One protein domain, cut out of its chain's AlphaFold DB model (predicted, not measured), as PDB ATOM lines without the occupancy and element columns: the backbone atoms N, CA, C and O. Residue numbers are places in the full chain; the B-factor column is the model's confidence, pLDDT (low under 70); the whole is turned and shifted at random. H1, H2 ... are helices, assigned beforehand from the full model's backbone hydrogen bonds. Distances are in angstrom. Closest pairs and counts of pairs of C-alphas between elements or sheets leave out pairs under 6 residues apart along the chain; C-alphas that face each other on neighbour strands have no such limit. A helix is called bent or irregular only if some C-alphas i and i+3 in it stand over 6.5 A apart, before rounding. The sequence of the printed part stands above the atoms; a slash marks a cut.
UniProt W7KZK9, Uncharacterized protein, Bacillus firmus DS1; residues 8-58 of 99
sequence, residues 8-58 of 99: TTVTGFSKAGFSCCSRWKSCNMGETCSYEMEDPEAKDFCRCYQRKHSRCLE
ATOM      1  N   THR A   8     -44.080 -17.476  -0.310       91.69
ATOM      2  CA  THR A   8     -43.016 -18.446  -0.059       91.69
ATOM      3  C   THR A   8     -41.770 -17.796   0.536       91.69
ATOM      4  O   THR A   8     -41.502 -16.619   0.293       91.69
ATOM      5  N   THR A   9     -41.002 -18.563   1.307       90.12
ATOM      6  CA  THR A   9     -39.668 -18.185   1.792       90.12
ATOM      7  C   THR A   9     -38.643 -18.180   0.648       90.12
ATOM      8  O   THR A   9     -38.970 -18.542  -0.488       90.12
ATOM      9  N   VAL A  10     -37.394 -17.792   0.927       89.38
ATOM     10  CA  VAL A  10     -36.311 -17.709  -0.078       89.38
ATOM     11  C   VAL A  10     -36.041 -19.064  -0.735       89.38
ATOM     12  O   VAL A  10     -35.821 -19.142  -1.941       89.38
ATOM     13  N   THR A  11     -36.128 -20.147   0.038       89.38
ATOM     14  CA  THR A  11     -35.976 -21.522  -0.470       89.38
ATOM     15  C   THR A  11     -37.267 -22.118  -1.039       89.38
ATOM     16  O   THR A  11     -37.278 -23.268  -1.475       89.38
ATOM     17  N   GLY A  12     -38.354 -21.340  -1.089       89.81
ATOM     18  CA  GLY A  12     -39.615 -21.739  -1.714       89.81
ATOM     19  C   GLY A  12     -40.596 -22.455  -0.783       89.81
ATOM     20  O   GLY A  12     -41.583 -23.012  -1.263       89.81
ATOM     21  N   PHE A  13     -40.374 -22.453   0.535       90.38
ATOM     22  CA  PHE A  13     -41.336 -23.041   1.468       90.38
ATOM     23  C   PHE A  13     -42.567 -22.158   1.625       90.38
ATOM     24  O   PHE A  13     -42.462 -20.939   1.672       90.38
ATOM     25  N   SER A  14     -43.747 -22.767   1.740       90.62
ATOM     26  CA  SER A  14     -44.987 -22.023   1.970       90.62
ATOM     27  C   SER A  14     -44.975 -21.329   3.331       90.62
ATOM     28  O   SER A  14     -44.825 -21.988   4.364       90.62
ATOM     29  N   LYS A  15     -45.243 -20.019   3.341       91.94
ATOM     30  CA  LYS A  15     -45.459 -19.248   4.577       91.94
ATOM     31  C   LYS A  15     -46.787 -19.588   5.270       91.94
ATOM     32  O   LYS A  15     -47.004 -19.199   6.409       91.94
ATOM     33  N   ALA A  16     -47.667 -20.370   4.631       90.25
ATOM     34  CA  ALA A  16     -48.840 -20.957   5.296       90.25
ATOM     35  C   ALA A  16     -48.476 -22.134   6.232       90.25
ATOM     36  O   ALA A  16     -49.338 -22.681   6.925       90.25
ATOM     37  N   GLY A  17     -47.203 -22.540   6.248       90.56
ATOM     38  CA  GLY A  17     -46.676 -23.606   7.087       90.56
ATOM     39  C   GLY A  17     -46.442 -24.915   6.335       90.56
ATOM     40  O   GLY A  17     -47.154 -25.263   5.392       90.56
ATOM     41  N   PHE A  18     -45.445 -25.676   6.785       90.75
ATOM     42  CA  PHE A  18     -45.070 -26.968   6.207       90.75
ATOM     43  C   PHE A  18     -44.584 -27.941   7.286       90.75
ATOM     44  O   PHE A  18     -44.070 -27.538   8.325       90.75
ATOM     45  N   SER A  19     -44.767 -29.244   7.075       81.00
ATOM     46  CA  SER A  19     -44.455 -30.277   8.074       81.00
ATOM     47  C   SER A  19     -43.135 -31.008   7.843       81.00
ATOM     48  O   SER A  19     -42.548 -31.451   8.821       81.00
ATOM     49  N   CYS A  20     -42.634 -31.105   6.610       76.94
ATOM     50  CA  CYS A  20     -41.363 -31.768   6.307       76.94
ATOM     51  C   CYS A  20     -40.614 -31.016   5.205       76.94
ATOM     52  O   CYS A  20     -41.136 -30.845   4.106       76.94
ATOM     53  N   CYS A  21     -39.379 -30.600   5.485       85.31
ATOM     54  CA  CYS A  21     -38.464 -30.114   4.456       85.31
ATOM     55  C   CYS A  21     -37.748 -31.288   3.762       85.31
ATOM     56  O   CYS A  21     -37.616 -32.373   4.331       85.31
ATOM     57  N   SER A  22     -37.194 -31.057   2.571       85.56
ATOM     58  CA  SER A  22     -36.439 -32.068   1.808       85.56
ATOM     59  C   SER A  22     -35.181 -32.582   2.530       85.56
ATOM     60  O   SER A  22     -34.741 -33.703   2.281       85.56
ATOM     61  N   ARG A  23     -34.639 -31.819   3.491       87.12
ATOM     62  CA  ARG A  23     -33.470 -32.171   4.321       87.12
ATOM     63  C   ARG A  23     -33.814 -33.008   5.568       87.12
ATOM     64  O   ARG A  23     -33.225 -32.827   6.629       87.12
ATOM     65  N   TRP A  24     -34.759 -33.944   5.473       81.62
ATOM     66  CA  TRP A  24     -35.217 -34.750   6.622       81.62
ATOM     67  C   TRP A  24     -34.103 -35.565   7.303       81.62
ATOM     68  O   TRP A  24     -34.150 -35.752   8.515       81.62
ATOM     69  N   LYS A  25     -33.071 -35.985   6.554       83.00
ATOM     70  CA  LYS A  25     -31.909 -36.711   7.099       83.00
ATOM     71  C   LYS A  25     -31.061 -35.876   8.066       83.00
ATOM     72  O   LYS A  25     -30.454 -36.446   8.962       83.00
ATOM     73  N   SER A  26     -31.006 -34.555   7.884       84.38
ATOM     74  CA  SER A  26     -30.188 -33.640   8.698       84.38
ATOM     75  C   SER A  26     -31.005 -32.732   9.622       84.38
ATOM     76  O   SER A  26     -30.448 -32.138  10.533       84.38
ATOM     77  N   CYS A  27     -32.316 -32.600   9.393       83.69
ATOM     78  CA  CYS A  27     -33.211 -31.702  10.137       83.69
ATOM     79  C   CYS A  27     -33.570 -32.224  11.544       83.69
ATOM     80  O   CYS A  27     -34.073 -31.474  12.378       83.69
ATOM     81  N   ASN A  28     -33.350 -33.519  11.807       86.38
ATOM     82  CA  ASN A  28     -33.679 -34.192  13.071       86.38
ATOM     83  C   ASN A  28     -35.060 -33.790  13.640       86.38
ATOM     84  O   ASN A  28     -35.219 -33.450  14.813       86.38
ATOM     85  N   MET A  29     -36.062 -33.744  12.753       86.75
ATOM     86  CA  MET A  29     -37.448 -33.371  13.064       86.75
ATOM     87  C   MET A  29     -37.603 -32.055  13.846       86.75
ATOM     88  O   MET A  29     -38.489 -31.940  14.689       86.75
ATOM     89  N   GLY A  30     -36.790 -31.040  13.539       86.94
ATOM     90  CA  GLY A  30     -36.930 -29.708  14.126       86.94
ATOM     91  C   GLY A  30     -36.155 -29.491  15.424       86.94
ATOM     92  O   GLY A  30     -36.379 -28.474  16.068       86.94
ATOM     93  N   GLU A  31     -35.232 -30.381  15.806       87.50
ATOM     94  CA  GLU A  31     -34.230 -30.032  16.830       87.50
ATOM     95  C   GLU A  31     -33.352 -28.869  16.367       87.50
ATOM     96  O   GLU A  31     -33.226 -27.874  17.078       87.50
ATOM     97  N   THR A  32     -32.829 -28.957  15.141       87.75
ATOM     98  CA  THR A  32     -32.041 -27.898  14.496       87.75
ATOM     99  C   THR A  32     -32.525 -27.707  13.063       87.75
ATOM    100  O   THR A  32     -32.703 -28.672  12.317       87.75
ATOM    101  N   CYS A  33     -32.746 -26.459  12.645       88.50
ATOM    102  CA  CYS A  33     -33.161 -26.179  11.274       88.50
ATOM    103  C   CYS A  33     -31.957 -26.277  10.321       88.50
ATOM    104  O   CYS A  33     -31.038 -25.469  10.391       88.50
ATOM    105  N   SER A  34     -31.976 -27.212   9.362       89.44
ATOM    106  CA  SER A  34     -30.907 -27.337   8.348       89.44
ATOM    107  C   SER A  34     -30.826 -26.164   7.358       89.44
ATOM    108  O   SER A  34     -29.951 -26.168   6.492       89.44
ATOM    109  N   TYR A  35     -31.753 -25.210   7.436       89.00
ATOM    110  CA  TYR A  35     -31.795 -24.013   6.600       89.00
ATOM    111  C   TYR A  35     -31.410 -22.744   7.360       89.00
ATOM    112  O   TYR A  35     -31.440 -21.684   6.766       89.00
ATOM    113  N   GLU A  36     -30.996 -22.813   8.626       88.38
ATOM    114  CA  GLU A  36     -30.759 -21.617   9.452       88.38
ATOM    115  C   GLU A  36     -29.810 -20.574   8.828       88.38
ATOM    116  O   GLU A  36     -30.033 -19.380   8.990       88.38
ATOM    117  N   MET A  37     -28.797 -21.004   8.065       89.44
ATOM    118  CA  MET A  37     -27.885 -20.089   7.359       89.44
ATOM    119  C   MET A  37     -28.391 -19.619   5.985       89.44
ATOM    120  O   MET A  37     -27.969 -18.569   5.512       89.44
ATOM    121  N   GLU A  38     -29.238 -20.403   5.315       90.94
ATOM    122  CA  GLU A  38     -29.675 -20.164   3.926       90.94
ATOM    123  C   GLU A  38     -31.044 -19.472   3.870       90.94
ATOM    124  O   GLU A  38     -31.274 -18.581   3.057       90.94
ATOM    125  N   ASP A  39     -31.945 -19.882   4.757       91.00
ATOM    126  CA  ASP A  39     -33.308 -19.396   4.905       91.00
ATOM    127  C   ASP A  39     -33.720 -19.469   6.389       91.00
ATOM    128  O   ASP A  39     -34.371 -20.431   6.821       91.00
ATOM    129  N   PRO A  40     -33.306 -18.479   7.205       89.62
ATOM    130  CA  PRO A  40     -33.624 -18.450   8.629       89.62
ATOM    131  C   PRO A  40     -35.131 -18.344   8.886       89.62
ATOM    132  O   PRO A  40     -35.588 -18.819   9.919       89.62
ATOM    133  N   GLU A  41     -35.897 -17.792   7.939       91.62
ATOM    134  CA  GLU A  41     -37.357 -17.644   8.014       91.62
ATOM    135  C   GLU A  41     -38.077 -19.002   7.901       91.62
ATOM    136  O   GLU A  41     -39.175 -19.194   8.421       91.62
ATOM    137  N   ALA A  42     -37.460 -20.001   7.254       90.62
ATOM    138  CA  ALA A  42     -38.079 -21.311   7.049       90.62
ATOM    139  C   ALA A  42     -38.435 -22.027   8.364       90.62
ATOM    140  O   ALA A  42     -39.406 -22.787   8.409       90.62
ATOM    141  N   LYS A  43     -37.676 -21.800   9.446       90.50
ATOM    142  CA  LYS A  43     -37.948 -22.447  10.741       90.50
ATOM    143  C   LYS A  43     -39.259 -21.963  11.363       90.50
ATOM    144  O   LYS A  43     -39.959 -22.771  11.972       90.50
ATOM    145  N   ASP A  44     -39.626 -20.708  11.116       91.00
ATOM    146  CA  ASP A  44     -40.809 -20.068  11.695       91.00
ATOM    147  C   ASP A  44     -42.104 -20.652  11.127       91.00
ATOM    148  O   ASP A  44     -43.126 -20.675  11.806       91.00
ATOM    149  N   PHE A  45     -42.051 -21.211   9.914       91.94
ATOM    150  CA  PHE A  45     -43.177 -21.882   9.253       91.94
ATOM    151  C   PHE A  45     -43.086 -23.419   9.300       91.94
ATOM    152  O   PHE A  45     -43.998 -24.126   8.857       91.94
ATOM    153  N   CYS A  46     -42.002 -23.971   9.850       91.81
ATOM    154  CA  CYS A  46     -41.794 -25.409   9.964       91.81
ATOM    155  C   CYS A  46     -42.544 -25.976  11.177       91.81
ATOM    156  O   CYS A  46     -42.135 -25.805  12.324       91.81
ATOM    157  N   ARG A  47     -43.593 -26.771  10.944       91.19
ATOM    158  CA  ARG A  47     -44.396 -27.406  12.005       91.19
ATOM    159  C   ARG A  47     -43.606 -28.388  12.867       91.19
ATOM    160  O   ARG A  47     -44.046 -28.717  13.963       91.19
ATOM    161  N   CYS A  48     -42.500 -28.943  12.372       91.50
ATOM    162  CA  CYS A  48     -41.630 -29.799  13.184       91.50
ATOM    163  C   CYS A  48     -40.827 -28.971  14.185       91.50
ATOM    164  O   CYS A  48     -40.821 -29.293  15.371       91.50
ATOM    165  N   TYR A  49     -40.247 -27.864  13.721       91.06
ATOM    166  CA  TYR A  49     -39.530 -26.927  14.579       91.06
ATOM    167  C   TYR A  49     -40.475 -26.310  15.616       91.06
ATOM    168  O   TYR A  49     -40.226 -26.425  16.812       91.06
ATOM    169  N   GLN A  50     -41.632 -25.803  15.179       90.56
ATOM    170  CA  GLN A  50     -42.672 -25.285  16.071       90.56
ATOM    171  C   GLN A  50     -43.108 -26.312  17.124       90.56
ATOM    172  O   GLN A  50     -43.260 -25.956  18.279       90.56
ATOM    173  N   ARG A  51     -43.287 -27.596  16.781       89.19
ATOM    174  CA  ARG A  51     -43.694 -28.623  17.762       89.19
ATOM    175  C   ARG A  51     -42.614 -28.948  18.794       89.19
ATOM    176  O   ARG A  51     -42.954 -29.252  19.933       89.19
ATOM    177  N   LYS A  52     -41.340 -28.927  18.397       88.75
ATOM    178  CA  LYS A  52     -40.197 -29.176  19.292       88.75
ATOM    179  C   LYS A  52     -39.914 -27.976  20.197       88.75
ATOM    180  O   LYS A  52     -39.600 -28.171  21.367       88.75
ATOM    181  N   HIS A  53     -40.054 -26.765  19.663       87.25
ATOM    182  CA  HIS A  53     -39.707 -25.506  20.328       87.25
ATOM    183  C   HIS A  53     -40.922 -24.723  20.843       87.25
ATOM    184  O   HIS A  53     -40.756 -23.646  21.400       87.25
ATOM    185  N   SER A  54     -42.143 -25.261  20.736       81.38
ATOM    186  CA  SER A  54     -43.385 -24.614  21.202       81.38
ATOM    187  C   SER A  54     -43.367 -24.265  22.683       81.38
ATOM    188  O   SER A  54     -44.015 -23.312  23.091       81.38
ATOM    189  N   ARG A  55     -42.593 -24.994  23.493       67.88
ATOM    190  CA  ARG A  55     -42.412 -24.693  24.920       67.88
ATOM    191  C   ARG A  55     -41.540 -23.456  25.189       67.88
ATOM    192  O   ARG A  55     -41.467 -23.043  26.337       67.88
ATOM    193  N   CYS A  56     -40.900 -22.893  24.166       57.38
ATOM    194  CA  CYS A  56     -40.034 -21.713  24.254       57.38
ATOM    195  C   CYS A  56     -40.600 -20.486  23.512       57.38
ATOM    196  O   CYS A  56     -39.965 -19.441  23.526       57.38
ATOM    197  N   LEU A  57     -41.748 -20.605  22.831       56.28
ATOM    198  CA  LEU A  57     -42.309 -19.548  21.971       56.28
ATOM    199  C   LEU A  57     -43.387 -18.686  22.657       56.28
ATOM    200  O   LEU A  57     -43.948 -17.797  22.020       56.28
ATOM    201  N   GLU A  58     -43.669 -18.920  23.941       54.41
ATOM    202  CA  GLU A  58     -44.649 -18.129  24.706       54.41
ATOM    203  C   GLU A  58     -44.177 -16.684  24.977       54.41
ATOM    204  O   GLU A  58     -44.997 -15.844  25.338       54.41
TER     205      GLU A  58
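Overview. This is residues 8 to 58 of the 99 residues of an uncharacterized protein of Bacillus firmus DS1 (UniProt W7KZK9). A small domain in which long loops make up more of the chain than helix: its longest helix, H3, runs from the middle out to one end, the irregular H1 packs on one side of H3, and the short H2 makes a corner with the first part of H3. The unnamed stretch of residues 8 to 23 winds through the end away from the last residues of H3 before it reaches H1, and a second loop, residues 31 to 41, crosses from H1 to H2. The printed part has 51 residues with three named helices, in the order H1, H2, H3 along the chain, and no named strand. The class is all helix, though these helices hold 21 of the 51 residues, under half. The whole is compact, with a radius of gyration of the C-alphas of 10.0 A, and its C-alphas span 27 by 23 by 18 A along the three main axes.

Along the chain. The printed part begins at Thr 8, whose C-alpha is at (-43.016, -18.446, -0.059). Residues 8 to 23 form a stretch of 16 residues with no named element, and their C-alphas lie 7 to 13 A from the mean of all C-alphas. H1 follows, residues 24 to 30, from Trp 24 with its C-alpha at (-35.217, -34.750, 6.622) to Gly 30, 9.2 A from first to last C-alpha. H1 is irregular: C-alphas 26 and 29 are 8.5 A apart, where about 5 A would fit a regular helix. Residues 31 to 41 then lead to H2, residues 42 to 45, Ala 42 to Phe 45, which is 5.6 A from first to last C-alpha. After Cys 46 comes H3, residues 47 to 56, the longest helix with 10 residues and 14.2 A from first to last C-alpha. It begins at C-alpha 47, at (-44.396, -27.406, 12.005), and ends at C-alpha 56, at (-40.034, -21.713, 24.254). H3 is irregular too: C-alphas 52 and 55 are 7.5 A apart.

Arrangement. H1 and H3 touch, with 9 pairs of C-alphas within 8 A. Their closest C-alphas are those of Gly 30 and Tyr 49, 3.8 A apart, and their centres are 13.1 A apart. The two helices stand at a steep tilt of 38 degrees and run the same way; both lines are rough ones. H2 and H3 only just touch, with 3 pairs of C-alphas within 8 A, and they touch only at the corner by their link. The closest C-alphas of H2 and H3 are those of Lys 43 and Tyr 49, 6.1 A apart. H1 and H2 are apart, but only just: their closest C-alphas are 8.1 A from each other. In the backbone of H1, 0 of 3 O i to N i+4 pairs are within hydrogen-bond range, beside 1 of 4 O i to N i+3 pairs; in H3, 4 of 6 O i to N i+4 pairs are. H2 is too short for such an i+4 pair, and its one O i to N i+3 pair is within range.

Size, cuts and confidence. The two C-alphas farthest apart are those of Lys 25 and Glu 58, at 28.6 A, while the first and last printed C-alphas, those of Thr 8 and Glu 58, are 24.8 A apart. The printed part has no cut. The link from H1 to H2, with 11 residues between them, is long, and the link from H2 to H3, with 1 residue, is tight. The mean pLDDT of the printed part is 86.1, and the model's confidence is low, under 70, at residues 55 to 58, of which 55 and 56 belong to H3.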